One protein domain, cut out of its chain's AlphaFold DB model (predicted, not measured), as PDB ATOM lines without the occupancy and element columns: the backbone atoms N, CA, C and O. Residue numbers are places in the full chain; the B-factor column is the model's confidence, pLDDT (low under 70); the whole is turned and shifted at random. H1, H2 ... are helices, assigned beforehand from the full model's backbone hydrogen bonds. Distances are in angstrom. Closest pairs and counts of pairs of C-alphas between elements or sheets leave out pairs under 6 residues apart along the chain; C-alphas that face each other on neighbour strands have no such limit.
ATOM      1  N   LEU A 109      91.155 103.169 141.163       83.31
ATOM      2  CA  LEU A 109      90.922 102.587 139.836       83.31
ATOM      3  C   LEU A 109      90.486 103.644 138.809       83.31
ATOM      4  O   LEU A 109      90.977 103.639 137.689       83.31
ATOM      5  N   SER A 110      89.627 104.591 139.197       80.88
ATOM      6  CA  SER A 110      89.167 105.670 138.312       80.88
ATOM      7  C   SER A 110      90.305 106.601 137.876       80.88
ATOM      8  O   SER A 110      90.396 106.939 136.699       80.88
ATOM      9  N   ILE A 111      91.216 106.962 138.787       82.62
ATOM     10  CA  ILE A 111      92.413 107.761 138.464       82.62
ATOM     11  C   ILE A 111      93.399 106.958 137.615       82.62
ATOM     12  O   ILE A 111      94.047 107.505 136.725       82.62
ATOM     13  N   PHE A 112      93.542 105.659 137.890       88.06
ATOM     14  CA  PHE A 112      94.358 104.784 137.062       88.06
ATOM     15  C   PHE A 112      93.847 104.732 135.620       88.06
ATOM     16  O   PHE A 112      94.629 105.011 134.714       88.06
ATOM     17  N   CYS A 113      92.560 104.447 135.429       87.25
ATOM     18  CA  CYS A 113      91.939 104.344 134.113       87.25
ATOM     19  C   CYS A 113      91.989 105.666 133.335       87.25
ATOM     20  O   CYS A 113      92.367 105.639 132.174       87.25
ATOM     21  N   ASP A 114      91.715 106.816 133.970       83.00
ATOM     22  CA  ASP A 114      91.896 108.140 133.336       83.00
ATOM     23  C   ASP A 114      93.318 108.344 132.792       83.00
ATOM     24  O   ASP A 114      93.524 108.822 131.678       83.00
ATOM     25  N   GLU A 115      94.326 107.970 133.576       85.44
ATOM     26  CA  GLU A 115      95.711 108.114 133.142       85.44
ATOM     27  C   GLU A 115      96.085 107.117 132.041       85.44
ATOM     28  O   GLU A 115      96.779 107.494 131.101       85.44
ATOM     29  N   LEU A 116      95.594 105.878 132.117       89.56
ATOM     30  CA  LEU A 116      95.763 104.899 131.047       89.56
ATOM     31  C   LEU A 116      95.132 105.407 129.742       89.56
ATOM     32  O   LEU A 116      95.778 105.372 128.701       89.56
ATOM     33  N   ASP A 117      93.918 105.952 129.797       85.75
ATOM     34  CA  ASP A 117      93.229 106.519 128.635       85.75
ATOM     35  C   ASP A 117      93.971 107.703 128.020       85.75
ATOM     36  O   ASP A 117      94.074 107.826 126.793       85.75
ATOM     37  N   TYR A 118      94.511 108.577 128.870       83.44
ATOM     38  CA  TYR A 118      95.359 109.667 128.419       83.44
ATOM     39  C   TYR A 118      96.592 109.130 127.683       83.44
ATOM     40  O   TYR A 118      96.909 109.605 126.594       83.44
ATOM     41  N   GLN A 119      97.259 108.116 128.236       87.94
ATOM     42  CA  GLN A 119      98.449 107.518 127.628       87.94
ATOM     43  C   GLN A 119      98.151 106.778 126.322       87.94
ATOM     44  O   GLN A 119      98.958 106.883 125.397       87.94
ATOM     45  N   ILE A 120      97.004 106.097 126.228       88.88
ATOM     46  CA  ILE A 120      96.491 105.504 124.983       88.88
ATOM     47  C   ILE A 120      96.321 106.604 123.934       88.88
ATOM     48  O   ILE A 120      96.893 106.534 122.854       88.88
ATOM     49  N   THR A 121      95.649 107.698 124.295       84.44
ATOM     50  CA  THR A 121      95.438 108.826 123.374       84.44
ATOM     51  C   THR A 121      96.763 109.444 122.913       84.44
ATOM     52  O   THR A 121      96.927 109.776 121.741       84.44
ATOM     53  N   GLN A 122      97.739 109.607 123.815       83.75
ATOM     54  CA  GLN A 122      99.066 110.110 123.441       83.75
ATOM     55  C   GLN A 122      99.801 109.149 122.501       83.75
ATOM     56  O   GLN A 122     100.423 109.610 121.541       83.75
ATOM     57  N   HIS A 123      99.699 107.842 122.759       87.88
ATOM     58  CA  HIS A 123     100.278 106.799 121.919       87.88
ATOM     59  C   HIS A 123      99.699 106.837 120.500       87.88
ATOM     60  O   HIS A 123     100.455 106.872 119.531       87.88
ATOM     61  N   ASP A 124      98.376 106.923 120.370       84.88
ATOM     62  CA  ASP A 124      97.690 106.943 119.071       84.88
ATOM     63  C   ASP A 124      98.018 108.201 118.253       84.88
ATOM     64  O   ASP A 124      98.061 108.173 117.022       84.88
ATOM     65  N   LEU A 125      98.337 109.309 118.931       83.12
ATOM     66  CA  LEU A 125      98.859 110.531 118.309       83.12
ATOM     67  C   LEU A 125     100.347 110.437 117.915       83.12
ATOM     68  O   LEU A 125     100.909 111.404 117.396       83.12
ATOM     69  N   GLY A 126     101.000 109.297 118.156       82.19
ATOM     70  CA  GLY A 126     102.406 109.051 117.843       82.19
ATOM     71  C   GLY A 126     103.390 109.666 118.841       82.19
ATOM     72  O   GLY A 126     104.578 109.793 118.530       82.19
ATOM     73  N   HIS A 127     102.930 110.072 120.028       81.81
ATOM     74  CA  HIS A 127     103.817 110.542 121.087       81.81
ATOM     75  C   HIS A 127     104.360 109.362 121.896       81.81
ATOM     76  O   HIS A 127     103.663 108.386 122.159       81.81
ATOM     77  N   SER A 128     105.617 109.475 122.333       71.00
ATOM     78  CA  SER A 128     106.226 108.497 123.236       71.00
ATOM     79  C   SER A 128     105.516 108.543 124.589       71.00
ATOM     80  O   SER A 128     105.687 109.508 125.334       71.00
ATOM     81  N   SER A 129     104.745 107.508 124.912       71.25
ATOM     82  CA  SER A 129     104.137 107.307 126.227       71.25
ATOM     83  C   SER A 129     104.767 106.103 126.932       71.25
ATOM     84  O   SER A 129     105.165 105.128 126.298       71.25
ATOM     85  N   GLU A 130     104.853 106.155 128.263       79.50
ATOM     86  CA  GLU A 130     105.279 105.029 129.117       79.50
ATOM     87  C   GLU A 130     104.119 104.037 129.318       79.50
ATOM     88  O   GLU A 130     103.800 103.617 130.429       79.50
ATOM     89  N   ILE A 131     103.434 103.679 128.227       90.25
ATOM     90  CA  ILE A 131     102.219 102.860 128.288       90.25
ATOM     91  C   ILE A 131     102.490 101.449 128.813       90.25
ATOM     92  O   ILE A 131     101.608 100.829 129.397       90.25
ATOM     93  N   GLN A 132     103.724 100.961 128.659       91.69
ATOM     94  CA  GLN A 132     104.140  99.641 129.125       91.69
ATOM     95  C   GLN A 132     103.991  99.493 130.644       91.69
ATOM     96  O   GLN A 132     103.403  98.518 131.110       91.69
ATOM     97  N   ASP A 133     104.420 100.500 131.408       91.00
ATOM     98  CA  ASP A 133     104.300 100.500 132.868       91.00
ATOM     99  C   ASP A 133     102.831 100.527 133.306       91.00
ATOM    100  O   ASP A 133     102.432  99.837 134.247       91.00
ATOM    101  N   SER A 134     101.993 101.279 132.588       92.69
ATOM    102  CA  SER A 134     100.553 101.301 132.845       92.69
ATOM    103  C   SER A 134      99.878  99.975 132.506       92.69
ATOM    104  O   SER A 134      98.997  99.554 133.251       92.69
ATOM    105  N   LEU A 135     100.293  99.282 131.441       95.12
ATOM    106  CA  LEU A 135      99.780  97.950 131.107       95.12
ATOM    107  C   LEU A 135     100.219  96.893 132.129       95.12
ATOM    108  O   LEU A 135      99.398  96.078 132.548       95.12
ATOM    109  N   ALA A 136     101.466  96.945 132.600       94.06
ATOM    110  CA  ALA A 136     101.938  96.072 133.674       94.06
ATOM    111  C   ALA A 136     101.141  96.297 134.972       94.06
ATOM    112  O   ALA A 136     100.714  95.345 135.627       94.06
ATOM    113  N   TYR A 137     100.870  97.559 135.317       92.88
ATOM    114  CA  TYR A 137     100.052  97.885 136.484       92.88
ATOM    115  C   TYR A 137      98.575  97.503 136.298       92.88
ATOM    116  O   TYR A 137      97.937  97.049 137.247       92.88
ATOM    117  N   LEU A 138      98.029  97.616 135.081       95.31
ATOM    118  CA  LEU A 138      96.698  97.097 134.759       95.31
ATOM    119  C   LEU A 138      96.631  95.592 135.032       95.31
ATOM    120  O   LEU A 138      95.682  95.139 135.669       95.31
ATOM    121  N   GLN A 139      97.632  94.825 134.599       95.19
ATOM    122  CA  GLN A 139      97.676  93.388 134.859       95.19
ATOM    123  C   GLN A 139      97.690  93.090 136.365       95.19
ATOM    124  O   GLN A 139      96.906  92.258 136.816       95.19
ATOM    125  N   GLN A 140      98.475  93.831 137.156       94.88
ATOM    126  CA  GLN A 140      98.468  93.701 138.616       94.88
ATOM    127  C   GLN A 140      97.072  93.958 139.213       94.88
ATOM    128  O   GLN A 140      96.609  93.176 140.040       94.88
ATOM    129  N   ILE A 141      96.380  95.022 138.788       92.94
ATOM    130  CA  ILE A 141      95.012  95.320 139.249       92.94
ATOM    131  C   ILE A 141      94.068  94.151 138.941       92.94
ATOM    132  O   ILE A 141      93.216  93.796 139.761       92.94
ATOM    133  N   LEU A 142      94.187  93.569 137.748       95.19
ATOM    134  CA  LEU A 142      93.351  92.452 137.324       95.19
ATOM    135  C   LEU A 142      93.650  91.182 138.134       95.19
ATOM    136  O   LEU A 142      92.709  90.535 138.598       95.19
ATOM    137  N   ASP A 143      94.929  90.874 138.362       95.19
ATOM    138  CA  ASP A 143      95.376  89.750 139.191       95.19
ATOM    139  C   ASP A 143      94.853  89.895 140.634       95.19
ATOM    140  O   ASP A 143      94.248  88.969 141.176       95.19
ATOM    141  N   GLU A 144      94.963  91.087 141.232       94.06
ATOM    142  CA  GLU A 144      94.438  91.382 142.572       94.06
ATOM    143  C   GLU A 144      92.915  91.190 142.653       94.06
ATOM    144  O   GLU A 144      92.387  90.681 143.645       94.06
ATOM    145  N   GLN A 145      92.168  91.581 141.619       91.19
ATOM    146  CA  GLN A 145      90.723  91.347 141.568       91.19
ATOM    147  C   GLN A 145      90.379  89.855 141.488       91.19
ATOM    148  O   GLN A 145      89.421  89.410 142.134       91.19
ATOM    149  N   VAL A 146      91.161  89.080 140.735       94.69
ATOM    150  CA  VAL A 146      91.005  87.623 140.637       94.69
ATOM    151  C   VAL A 146      91.334  86.942 141.964       94.69
ATOM    152  O   VAL A 146      90.560  86.096 142.418       94.69
ATOM    153  N   ASP A 147      92.404  87.361 142.637       95.38
ATOM    154  CA  ASP A 147      92.775  86.879 143.973       95.38
ATOM    155  C   ASP A 147      91.688  87.181 145.017       95.38
ATOM    156  O   ASP A 147      91.436  86.382 145.924       95.38
ATOM    157  N   ASN A 148      90.964  88.291 144.844       92.38
ATOM    158  CA  ASN A 148      89.790  88.651 145.642       92.38
ATOM    159  C   ASN A 148      88.506  87.879 145.260       92.38
ATOM    160  O   ASN A 148      87.439  88.118 145.834       92.38
ATOM    161  N   GLY A 149      88.591  86.925 144.330       92.69
ATOM    162  CA  GLY A 149      87.531  85.973 144.002       92.69
ATOM    163  C   GLY A 149      86.690  86.317 142.771       92.69
ATOM    164  O   GLY A 149      85.707  85.614 142.511       92.69
ATOM    165  N   LEU A 150      87.040  87.359 142.009       94.00
ATOM    166  CA  LEU A 150      86.407  87.627 140.714       94.00
ATOM    167  C   LEU A 150      86.917  86.658 139.643       94.00
ATOM    168  O   LEU A 150      88.040  86.159 139.695       94.00
ATOM    169  N   LYS A 151      86.096  86.389 138.624       94.94
ATOM    170  CA  LYS A 151      86.593  85.682 137.436       94.94
ATOM    171  C   LYS A 151      87.405  86.652 136.566       94.94
ATOM    172  O   LYS A 151      86.984  87.799 136.444       94.94
ATOM    173  N   PRO A 152      88.457  86.198 135.858       94.12
ATOM    174  CA  PRO A 152      89.292  87.066 135.018       94.12
ATOM    175  C   PRO A 152      88.498  87.977 134.068       94.12
ATOM    176  O   PRO A 152      88.639  89.194 134.093       94.12
ATOM    177  N   LYS A 153      87.556  87.410 133.303       93.44
ATOM    178  CA  LYS A 153      86.715  88.192 132.381       93.44
ATOM    179  C   LYS A 153      85.829  89.225 133.082       93.44
ATOM    180  O   LYS A 153      85.565  90.283 132.527       93.44
ATOM    181  N   GLU A 154      85.362  88.916 134.289       92.75
ATOM    182  CA  GLU A 154      84.541  89.837 135.083       92.75
ATOM    183  C   GLU A 154      85.398  90.989 135.631       92.75
ATOM    184  O   GLU A 154      84.953  92.132 135.600       92.75
ATOM    185  N   ALA A 155      86.638  90.711 136.054       92.25
ATOM    186  CA  ALA A 155      87.602  91.727 136.486       92.25
ATOM    187  C   ALA A 155      87.976  92.693 135.346       92.25
ATOM    188  O   ALA A 155      87.980  93.915 135.523       92.25
ATOM    189  N   PHE A 156      88.202  92.153 134.143       93.25
ATOM    190  CA  PHE A 156      88.462  92.963 132.953       93.25
ATOM    191  C   PHE A 156      87.271  93.856 132.607       93.25
ATOM    192  O   PHE A 156      87.424  95.066 132.473       93.25
ATOM    193  N   GLN A 157      86.062  93.286 132.550       89.38
ATOM    194  CA  GLN A 157      84.841  94.049 132.275       89.38
ATOM    195  C   GLN A 157      84.586  95.137 133.318       89.38
ATOM    196  O   GLN A 157      84.176  96.239 132.962       89.38
ATOM    197  N   LEU A 158      84.832  94.851 134.598       86.50
ATOM    198  CA  LEU A 158      84.684  95.842 135.657       86.50
ATOM    199  C   LEU A 158      85.650  97.011 135.458       86.50
ATOM    200  O   LEU A 158      85.236  98.152 135.623       86.50
ATOM    201  N   THR A 159      86.892  96.734 135.066       88.19
ATOM    202  CA  THR A 159      87.918  97.754 134.805       88.19
ATOM    203  C   THR A 159      87.627  98.555 133.533       88.19
ATOM    204  O   THR A 159      87.689  99.783 133.556       88.19
ATOM    205  N   GLN A 160      87.200  97.889 132.457       86.19
ATOM    206  CA  GLN A 160      86.818  98.506 131.180       86.19
ATOM    207  C   GLN A 160      85.744  99.588 131.347       86.19
ATOM    208  O   GLN A 160      85.763 100.589 130.642       86.19
ATOM    209  N   VAL A 161      84.815  99.423 132.293       81.50
ATOM    210  CA  VAL A 161      83.750 100.409 132.549       81.50
ATOM    211  C   VAL A 161      84.290 101.750 133.055       81.50
ATOM    212  O   VAL A 161      83.622 102.774 132.911       81.50
ATOM    213  N   TYR A 162      85.485 101.763 133.641       79.19
ATOM    214  CA  TYR A 162      86.152 102.993 134.054       79.19
ATOM    215  C   TYR A 162      86.986 103.607 132.937       79.19
ATOM    216  O   TYR A 162      87.450 104.721 133.126       79.19
ATOM    217  N   CYS A 163      87.178 102.931 131.805       81.12
ATOM    218  CA  CYS A 163      87.993 103.431 130.704       81.12
ATOM    219  C   CYS A 163      87.132 104.107 129.635       81.12
ATOM    220  O   CYS A 163      85.993 103.714 129.367       81.12
ATOM    221  N   ALA A 164      87.697 105.143 129.036       79.50
ATOM    222  CA  ALA A 164      87.210 105.802 127.846       79.50
ATOM    223  C   ALA A 164      87.470 104.924 126.617       79.50
ATOM    224  O   ALA A 164      86.566 104.615 125.839       79.50
ATOM    225  N   ASN A 165      88.718 104.513 126.440       81.38
ATOM    226  CA  ASN A 165      89.110 103.723 125.290       81.38
ATOM    227  C   ASN A 165      88.624 102.283 125.436       81.38
ATOM    228  O   ASN A 165      88.514 101.734 126.537       81.38
ATOM    229  N   ASP A 166      88.339 101.658 124.299       85.69
ATOM    230  CA  ASP A 166      88.133 100.219 124.240       85.69
ATOM    231  C   ASP A 166      89.479  99.528 124.493       85.69
ATOM    232  O   ASP A 166      90.339  99.508 123.610       85.69
ATOM    233  N   LEU A 167      89.688  99.003 125.709       89.44
ATOM    234  CA  LEU A 167      90.971  98.406 126.072       89.44
ATOM    235  C   LEU A 167      91.220  97.117 125.300       89.44
ATOM    236  O   LEU A 167      92.375  96.792 125.060       89.44
ATOM    237  N   GLU A 168      90.181  96.364 124.934       90.81
ATOM    238  CA  GLU A 168      90.355  95.127 124.170       90.81
ATOM    239  C   GLU A 168      90.889  95.440 122.773       90.81
ATOM    240  O   GLU A 168      91.898  94.863 122.361       90.81
ATOM    241  N   SER A 169      90.268  96.411 122.097       89.19
ATOM    242  CA  SER A 169      90.734  96.897 120.794       89.19
ATOM    243  C   SER A 169      92.133  97.515 120.893       89.19
ATOM    244  O   SER A 169      93.019  97.149 120.125       89.19
ATOM    245  N   PHE A 170      92.380  98.366 121.896       92.00
ATOM    246  CA  PHE A 170      93.701  98.961 122.110       92.00
ATOM    247  C   PHE A 170      94.785  97.901 122.361       92.00
ATOM    248  O   PHE A 170      95.849  97.953 121.750       92.00
ATOM    249  N   LEU A 171      94.534  96.921 123.238       94.56
ATOM    250  CA  LEU A 171      95.491  95.847 123.524       94.56
ATOM    251  C   LEU A 171      95.810  95.038 122.266       94.56
ATOM    252  O   LEU A 171      96.965  94.650 122.075       94.56
ATOM    253  N   TYR A 172      94.811  94.789 121.414       93.75
ATOM    254  CA  TYR A 172      95.014  94.120 120.135       93.75
ATOM    255  C   TYR A 172      95.926  94.941 119.216       93.75
ATOM    256  O   TYR A 172      96.982  94.446 118.817       93.75
ATOM    257  N   ASP A 173      95.560  96.194 118.940       93.06
ATOM    258  CA  ASP A 173      96.279  97.079 118.014       93.06
ATOM    259  C   ASP A 173      97.705  97.367 118.497       93.06
ATOM    260  O   ASP A 173      98.671  97.301 117.730       93.06
ATOM    261  N   TYR A 174      97.860  97.620 119.796       94.69
ATOM    262  CA  TYR A 174      99.159  97.849 120.408       94.69
ATOM    263  C   TYR A 174     100.047  96.608 120.297       94.69
ATOM    264  O   TYR A 174     101.188  96.703 119.840       94.69
ATOM    265  N   THR A 175      99.518  95.424 120.620       95.25
ATOM    266  CA  THR A 175     100.270  94.169 120.478       95.25
ATOM    267  C   THR A 175     100.635  93.902 119.022       95.25
ATOM    268  O   THR A 175     101.776  93.547 118.736       95.25
ATOM    269  N   LEU A 176      99.709  94.114 118.086       94.25
ATOM    270  CA  LEU A 176      99.957  93.987 116.651       94.25
ATOM    271  C   LEU A 176     101.114  94.891 116.202       94.25
ATOM    272  O   LEU A 176     102.012  94.431 115.497       94.25
ATOM    273  N   SER A 177     101.141  96.139 116.678       93.31
ATOM    274  CA  SER A 177     102.219  97.084 116.378       93.31
ATOM    275  C   SER A 177     103.585  96.604 116.886       93.31
ATOM    276  O   SER A 177     104.580  96.741 116.173       93.31
ATOM    277  N   LEU A 178     103.638  95.968 118.063       94.00
ATOM    278  CA  LEU A 178     104.859  95.360 118.603       94.00
ATOM    279  C   LEU A 178     105.324  94.184 117.737       94.00
ATOM    280  O   LEU A 178     106.514  94.067 117.441       94.00
ATOM    281  N   VAL A 179     104.390  93.344 117.269       94.12
ATOM    282  CA  VAL A 179     104.693  92.248 116.333       94.12
ATOM    283  C   VAL A 179     105.282  92.792 115.033       94.12
ATOM    284  O   VAL A 179     106.298  92.278 114.561       94.12
ATOM    285  N   ASP A 180     104.684  93.835 114.463       91.38
ATOM    286  CA  ASP A 180     105.160  94.449 113.220       91.38
ATOM    287  C   ASP A 180     106.534  95.120 113.393       91.38
ATOM    288  O   ASP A 180     107.362  95.097 112.481       91.38
ATOM    289  N   GLN A 181     106.825  95.643 114.587       91.81
ATOM    290  CA  GLN A 181     108.136  96.184 114.971       91.81
ATOM    291  C   GLN A 181     109.153  95.103 115.385       91.81
ATOM    292  O   GLN A 181     110.308  95.425 115.661       91.81
ATOM    293  N   SER A 182     108.761  93.823 115.376       91.38
ATOM    294  CA  SER A 182     109.573  92.676 115.814       91.38
ATOM    295  C   SER A 182     109.983  92.696 117.296       91.38
ATOM    296  O   SER A 182     110.938  92.014 117.675       91.38
ATOM    297  N   ASP A 183     109.246  93.405 118.156       93.06
ATOM    298  CA  ASP A 183     109.377  93.297 119.615       93.06
ATOM    299  C   ASP A 183     108.573  92.092 120.134       93.06
ATOM    300  O   ASP A 183     107.526  92.198 120.777       93.06
ATOM    301  N   LEU A 184     109.047  90.896 119.774       94.06
ATOM    302  CA  LEU A 184     108.343  89.637 120.043       94.06
ATOM    303  C   LEU A 184     108.335  89.257 121.525       94.06
ATOM    304  O   LEU A 184     107.449  88.521 121.957       94.06
ATOM    305  N   GLY A 185     109.327  89.732 122.284       94.50
ATOM    306  CA  GLY A 185     109.438  89.470 123.716       94.50
ATOM    307  C   GLY A 185     108.272  90.103 124.459       94.50
ATOM    308  O   GLY A 185     107.466  89.393 125.057       94.50
ATOM    309  N   TYR A 186     108.122  91.421 124.322       94.50
ATOM    310  CA  TYR A 186     107.057  92.134 125.011       94.50
ATOM    311  C   TYR A 186     105.665  91.806 124.446       94.50
ATOM    312  O   TYR A 186     104.712  91.637 125.206       94.50
ATOM    313  N   ALA A 187     105.542  91.594 123.128       95.88
ATOM    314  CA  ALA A 187     104.291  91.112 122.539       95.88
ATOM    315  C   ALA A 187     103.852  89.763 123.143       95.88
ATOM    316  O   ALA A 187     102.672  89.573 123.432       95.88
ATOM    317  N   SER A 188     104.788  88.831 123.369       94.88
ATOM    318  CA  SER A 188     104.479  87.548 124.018       94.88
ATOM    319  C   SER A 188     104.035  87.731 125.467       94.88
ATOM    320  O   SER A 188     103.051  87.115 125.870       94.88
ATOM    321  N   GLU A 189     104.713  88.595 126.228       95.38
ATOM    322  CA  GLU A 189     104.355  88.903 127.620       95.38
ATOM    323  C   GLU A 189     102.930  89.459 127.726       95.38
ATOM    324  O   GLU A 189     102.146  88.981 128.546       95.38
ATOM    325  N   LEU A 190     102.553  90.396 126.848       95.31
ATOM    326  CA  LEU A 190     101.192  90.935 126.800       95.31
ATOM    327  C   LEU A 190     100.158  89.866 126.441       95.31
ATOM    328  O   LEU A 190      99.109  89.773 127.080       95.31
ATOM    329  N   LEU A 191     100.443  89.033 125.437       94.44
ATOM    330  CA  LEU A 191      99.529  87.964 125.037       94.44
ATOM    331  C   LEU A 191      99.329  86.951 126.165       94.44
ATOM    332  O   LEU A 191      98.194  86.546 126.414       94.44
ATOM    333  N   GLU A 192     100.390  86.549 126.859       93.25
ATOM    334  CA  GLU A 192     100.301  85.625 127.991       93.25
ATOM    335  C   GLU A 192      99.582  86.257 129.189       93.25
ATOM    336  O   GLU A 192      98.686  85.627 129.759       93.25
ATOM    337  N   GLY A 193      99.919  87.506 129.522       93.69
ATOM    338  CA  GLY A 193      99.358  88.245 130.651       93.69
ATOM    339  C   GLY A 193      97.867  88.548 130.500       93.69
ATOM    340  O   GLY A 193      97.101  88.347 131.439       93.69
ATOM    341  N   PHE A 194      97.421  88.960 129.307       94.81
ATOM    342  CA  PHE A 194      96.033  89.386 129.078       94.81
ATOM    343  C   PHE A 194      95.097  88.289 128.548       94.81
ATOM    344  O   PHE A 194      93.877  88.406 128.699       94.81
ATOM    345  N   SER A 195      95.614  87.182 127.998       91.81
ATOM    346  CA  SER A 195      94.785  86.076 127.470       91.81
ATOM    347  C   SER A 195      93.686  85.561 128.421       91.81
ATOM    348  O   SER A 195      92.587  85.270 127.939       91.81
ATOM    349  N   PRO A 196      93.910  85.421 129.746       92.38
ATOM    350  CA  PRO A 196      92.865  84.962 130.667       92.38
ATOM    351  C   PRO A 196      91.693  85.945 130.807       92.38
ATOM    352  O   PRO A 196      90.566  85.529 131.095       92.38
ATOM    353  N   TYR A 197      91.966  87.234 130.615       93.31
ATOM    354  CA  TYR A 197      91.069  88.350 130.907       93.31
ATOM    355  C   TYR A 197      90.124  88.678 129.751       93.31
ATOM    356  O   TYR A 197      88.984  89.084 129.976       93.31
ATOM    357  N   LEU A 198      90.568  88.455 128.517       88.50
ATOM    358  CA  LEU A 198      89.874  88.958 127.340       88.50
ATOM    359  C   LEU A 198      88.671  88.086 126.935       88.50
ATOM    360  O   LEU A 198      88.718  86.845 126.981       88.50
ATOM    361  N   PRO A 199      87.540  88.709 126.557       74.44
ATOM    362  CA  PRO A 199      86.346  87.983 126.169       74.44
ATOM    363  C   PRO A 199      86.516  87.296 124.807       74.44
ATOM    364  O   PRO A 199      86.157  86.109 124.734       74.44
ATOM    365  N   ASP A 200      87.099  87.965 123.799       70.38
ATOM    366  CA  ASP A 200      87.175  87.477 122.417       70.38
ATOM    367  C   ASP A 200      88.513  86.794 122.074       70.38
ATOM    368  O   ASP A 200      89.432  87.318 121.445       70.38
ATOM    369  N   SER A 201      88.622  85.537 122.503       78.31
ATOM    370  CA  SER A 201      89.877  84.771 122.446       78.31
ATOM    371  C   SER A 201      90.450  84.518 121.043       78.31
ATOM    372  O   SER A 201      91.586  84.058 120.937       78.31
ATOM    373  N   ILE A 202      89.684  84.726 119.964       89.38
ATOM    374  CA  ILE A 202      90.131  84.340 118.617       89.38
ATOM    375  C   ILE A 202      91.068  85.376 117.983       89.38
ATOM    376  O   ILE A 202      92.038  84.970 117.344       89.38
ATOM    377  N   TRP A 203      90.839  86.670 118.227       90.69
ATOM    378  CA  TRP A 203      91.727  87.759 117.805       90.69
ATOM    379  C   TRP A 203      93.106  87.622 118.455       90.69
ATOM    380  O   TRP A 203      94.132  87.591 117.782       90.69
ATOM    381  N   PHE A 204      93.135  87.382 119.763       91.62
ATOM    382  CA  PHE A 204      94.385  87.167 120.489       91.62
ATOM    383  C   PHE A 204      95.062  85.847 120.108       91.62
ATOM    384  O   PHE A 204      96.283  85.789 119.981       91.62
ATOM    385  N   ALA A 205      94.296  84.787 119.826       92.81
ATOM    386  CA  ALA A 205      94.870  83.551 119.298       92.81
ATOM    387  C   ALA A 205      95.529  83.745 117.919       92.81
ATOM    388  O   ALA A 205      96.507  83.057 117.615       92.81
ATOM    389  N   TYR A 206      95.018  84.665 117.095       95.00
ATOM    390  CA  TYR A 206      95.661  85.055 115.844       95.00
ATOM    391  C   TYR A 206      96.990  85.783 116.090       95.00
ATOM    392  O   TYR A 206      97.996  85.390 115.499       95.00
ATOM    393  N   LEU A 207      97.041  86.744 117.017       95.19
ATOM    394  CA  LEU A 207      98.296  87.411 117.396       95.19
ATOM    395  C   LEU A 207      99.340  86.428 117.941       95.19
ATOM    396  O   LEU A 207     100.497  86.476 117.529       95.19
ATOM    397  N   VAL A 208      98.932  85.470 118.780       95.12
ATOM    398  CA  VAL A 208      99.815  84.386 119.253       95.12
ATOM    399  C   VAL A 208     100.389  83.593 118.079       95.12
ATOM    400  O   VAL A 208     101.574  83.254 118.077       95.12
ATOM    401  N   ALA A 209      99.576  83.293 117.064       95.81
ATOM    402  CA  ALA A 209     100.065  82.630 115.862       95.81
ATOM    403  C   ALA A 209     101.047  83.518 115.082       95.81
ATOM    404  O   ALA A 209     102.080  83.017 114.649       95.81
ATOM    405  N   ARG A 210     100.775  84.824 114.949       95.06
ATOM    406  CA  ARG A 210     101.669  85.783 114.280       95.06
ATOM    407  C   ARG A 210     103.031  85.903 114.957       95.06
ATOM    408  O   ARG A 210     104.043  85.794 114.270       95.06
ATOM    409  N   VAL A 211     103.055  86.087 116.278       95.44
ATOM    410  CA  VAL A 211     104.298  86.100 117.067       95.44
ATOM    411  C   VAL A 211     105.063  84.810 116.825       95.44
ATOM    412  O   VAL A 211     106.251  84.837 116.511       95.44
ATOM    413  N   LYS A 212     104.365  83.669 116.898       94.88
ATOM    414  CA  LYS A 212     105.022  82.381 116.740       94.88
ATOM    415  C   LYS A 212     105.540  82.153 115.325       94.88
ATOM    416  O   LYS A 212     106.616  81.610 115.211       94.88
ATOM    417  N   ILE A 213     104.867  82.621 114.273       94.81
ATOM    418  CA  ILE A 213     105.370  82.534 112.888       94.81
ATOM    419  C   ILE A 213     106.744  83.210 112.733       94.81
ATOM    420  O   ILE A 213     107.572  82.733 111.959       94.81
ATOM    421  N   LEU A 214     106.986  84.305 113.459       92.31
ATOM    422  CA  LEU A 214     108.258  85.032 113.413       92.31
ATOM    423  C   LEU A 214     109.378  84.352 114.223       92.31
ATOM    424  O   LEU A 214     110.549  84.604 113.951       92.31
ATOM    425  N   ASP A 215     109.029  83.489 115.177       90.56
ATOM    426  CA  ASP A 215     109.963  82.725 116.017       90.56
ATOM    427  C   ASP A 215     110.188  81.289 115.489       90.56
ATOM    428  O   ASP A 215     111.314  80.876 115.215       90.56
ATOM    429  N   ASP A 216     109.101  80.547 115.274       93.75
ATOM    430  CA  ASP A 216     109.026  79.204 114.693       93.75
ATOM    431  C   ASP A 216     107.889  79.134 113.656       93.75
ATOM    432  O   ASP A 216     106.699  79.031 113.979       93.75
ATOM    433  N   LEU A 217     108.278  79.165 112.380       93.75
ATOM    434  CA  LEU A 217     107.367  79.197 111.238       93.75
ATOM    435  C   LEU A 217     106.375  78.020 111.217       93.75
ATOM    436  O   LEU A 217     105.201  78.211 110.890       93.75
ATOM    437  N   GLU A 218     106.835  76.808 111.536       94.25
ATOM    438  CA  GLU A 218     106.011  75.598 111.454       94.25
ATOM    439  C   GLU A 218     104.976  75.595 112.581       94.25
ATOM    440  O   GLU A 218     103.771  75.513 112.316       94.25
ATOM    441  N   GLU A 219     105.418  75.807 113.825       95.81
ATOM    442  CA  GLU A 219     104.511  75.882 114.975       95.81
ATOM    443  C   GLU A 219     103.517  77.050 114.831       95.81
ATOM    444  O   GLU A 219     102.329  76.928 115.157       95.81
ATOM    445  N   GLY A 220     103.983  78.187 114.315       95.62
ATOM    446  CA  GLY A 220     103.161  79.363 114.072       95.62
ATOM    447  C   GLY A 220     102.032  79.098 113.077       95.62
ATOM    448  O   GLY A 220     100.868  79.405 113.364       95.62
ATOM    449  N   TYR A 221     102.328  78.453 111.946       96.06
ATOM    450  CA  TYR A 221     101.295  78.086 110.977       96.06
ATOM    451  C   TYR A 221     100.341  77.005 111.495       96.06
ATOM    452  O   TYR A 221      99.143  77.084 111.209       96.06
ATOM    453  N   GLU A 222     100.800  76.055 112.315       96.31
ATOM    454  CA  GLU A 222      99.900  75.110 112.988       96.31
ATOM    455  C   GLU A 222      98.911  75.817 113.929       96.31
ATOM    456  O   GLU A 222      97.727  75.457 114.000       96.31
ATOM    457  N   LYS A 223      99.370  76.833 114.676       96.12
ATOM    458  CA  LYS A 223      98.487  77.659 115.515       96.12
ATOM    459  C   LYS A 223      97.514  78.464 114.658       96.12
ATOM    460  O   LYS A 223      96.319  78.466 114.963       96.12
ATOM    461  N   LEU A 224      97.981  79.071 113.567       96.94
ATOM    462  CA  LEU A 224      97.127  79.828 112.651       96.94
ATOM    463  C   LEU A 224      96.042  78.943 112.024       96.94
ATOM    464  O   LEU A 224      94.880  79.340 111.936       96.94
ATOM    465  N   GLU A 225      96.370  77.704 111.663       96.44
ATOM    466  CA  GLU A 225      95.384  76.752 111.153       96.44
ATOM    467  C   GLU A 225      94.285  76.455 112.188       96.44
ATOM    468  O   GLU A 225      93.101  76.374 111.844       96.44
ATOM    469  N   LYS A 226      94.645  76.327 113.474       95.06
ATOM    470  CA  LYS A 226      93.671  76.151 114.568       95.06
ATOM    471  C   LYS A 226      92.751  77.367 114.700       95.06
ATOM    472  O   LYS A 226      91.561  77.174 114.951       95.06
ATOM    473  N   VAL A 227      93.268  78.581 114.503       94.88
ATOM    474  CA  VAL A 227      92.464  79.814 114.456       94.88
ATOM    475  C   VAL A 227      91.493  79.760 113.276       94.88
ATOM    476  O   VAL A 227      90.281  79.805 113.482       94.88
ATOM    477  N   ILE A 228      91.990  79.523 112.058       94.75
ATOM    478  CA  ILE A 228      91.176  79.430 110.833       94.75
ATOM    479  C   ILE A 228      90.074  78.373 110.961       94.75
ATOM    480  O   ILE A 228      88.948  78.557 110.488       94.75
ATOM    481  N   LYS A 229      90.355  77.244 111.614       92.56
ATOM    482  CA  LYS A 229      89.367  76.185 111.859       92.56
ATOM    483  C   LYS A 229      88.215  76.647 112.753       92.56
ATOM    484  O   LYS A 229      87.090  76.222 112.488       92.56
ATOM    485  N   LYS A 230      88.472  77.522 113.731       91.12
ATOM    486  CA  LYS A 230      87.462  78.088 114.643       91.12
ATOM    487  C   LYS A 230      86.600  79.182 114.008       91.12
ATOM    488  O   LYS A 230      85.510  79.415 114.511       91.12
ATOM    489  N   ILE A 231      87.046  79.797 112.911       90.19
ATOM    490  CA  ILE A 231      86.267  80.806 112.178       90.19
ATOM    491  C   ILE A 231      84.965  80.191 111.636       90.19
ATOM    492  O   ILE A 231      84.987  79.179 110.914       90.19
TER     493      ILE A 231
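This is residues 109 to 231 of the 332 residues of an uncharacterized protein of Chlamydiae bacterium (UniProt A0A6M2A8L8). The model is two groups of helices set side by side: a splayed hairpin of H1 and H2 with the short H3 packed aslant on the later part of H2, and a triangle of H4, H5 and H6 with H7 laid along H6 on the side away from the first group. The row from H1 and H2 at one end to H7 at the other makes the longest axis, and between the two groups the helices come close without clearly touching. The printed part has 123 residues with seven named helices, H1 to H7 in order, and no named strand; the class is all helix. It is compact, with a radius of gyration of the C-alphas of 14.9 A, and spans 44 by 36 by 22 A.

H1 is residues 109 to 124, beginning at C-alpha 109 (90.922, 102.587, 139.836), and is 22.3 A long. H2, the longest by residues, is residues 131 to 147, 24.3 A. H3 is residues 152 to 160. H4 is residues 167 to 180, 19.5 A, beginning at C-alpha 167 (90.971, 98.406, 126.072). H5 is residues 184 to 194. H6 is residues 201 to 215, 21.2 A. H7 is residues 217 to 230, 20.2 A, ending at C-alpha 230 (87.462, 78.088, 114.643).

H1, H2, H4, H5 and H6 form an up-and-down bundle, each helix running against the one before it. H1 and H2 are a helical hairpin at 34 degrees, a shallow tilt, only just short of steep; residues 116 to 123 of H1 touch residues 131 to 134 of H2, with the closest C-alphas, of Gln 119 and Ile 131, 6.0 A apart. H3 touches residues 142 to 146 of H2 at a steep tilt of 52 degrees, closest at the C-alphas of Leu 142 and Ala 155, 5.9 A. H2 and H5 are close but not clearly touching, the closest C-alphas, of Gln 139 and Gly 193, being 6.9 A apart. H4 and H5 are a hairpin at 19 degrees, closest at the C-alphas of Thr 175 and Ala 187, 5.5 A. The hub, H6, touches H4, H5 and H7; with H7 it forms a hairpin at 16 degrees, closest at the C-alphas of Ile 213 and Gly 220, 4.0 A. H7 is apart from H4 and H5. In each of the seven helices every O i to N i+4 pair is within hydrogen-bond range.

The C-alphas farthest apart, of Ile 111 and Glu 218, are 44.1 A from each other. The printed part has no cut and no long link. Its mean pLDDT is 90.5, and no printed residue is under 70.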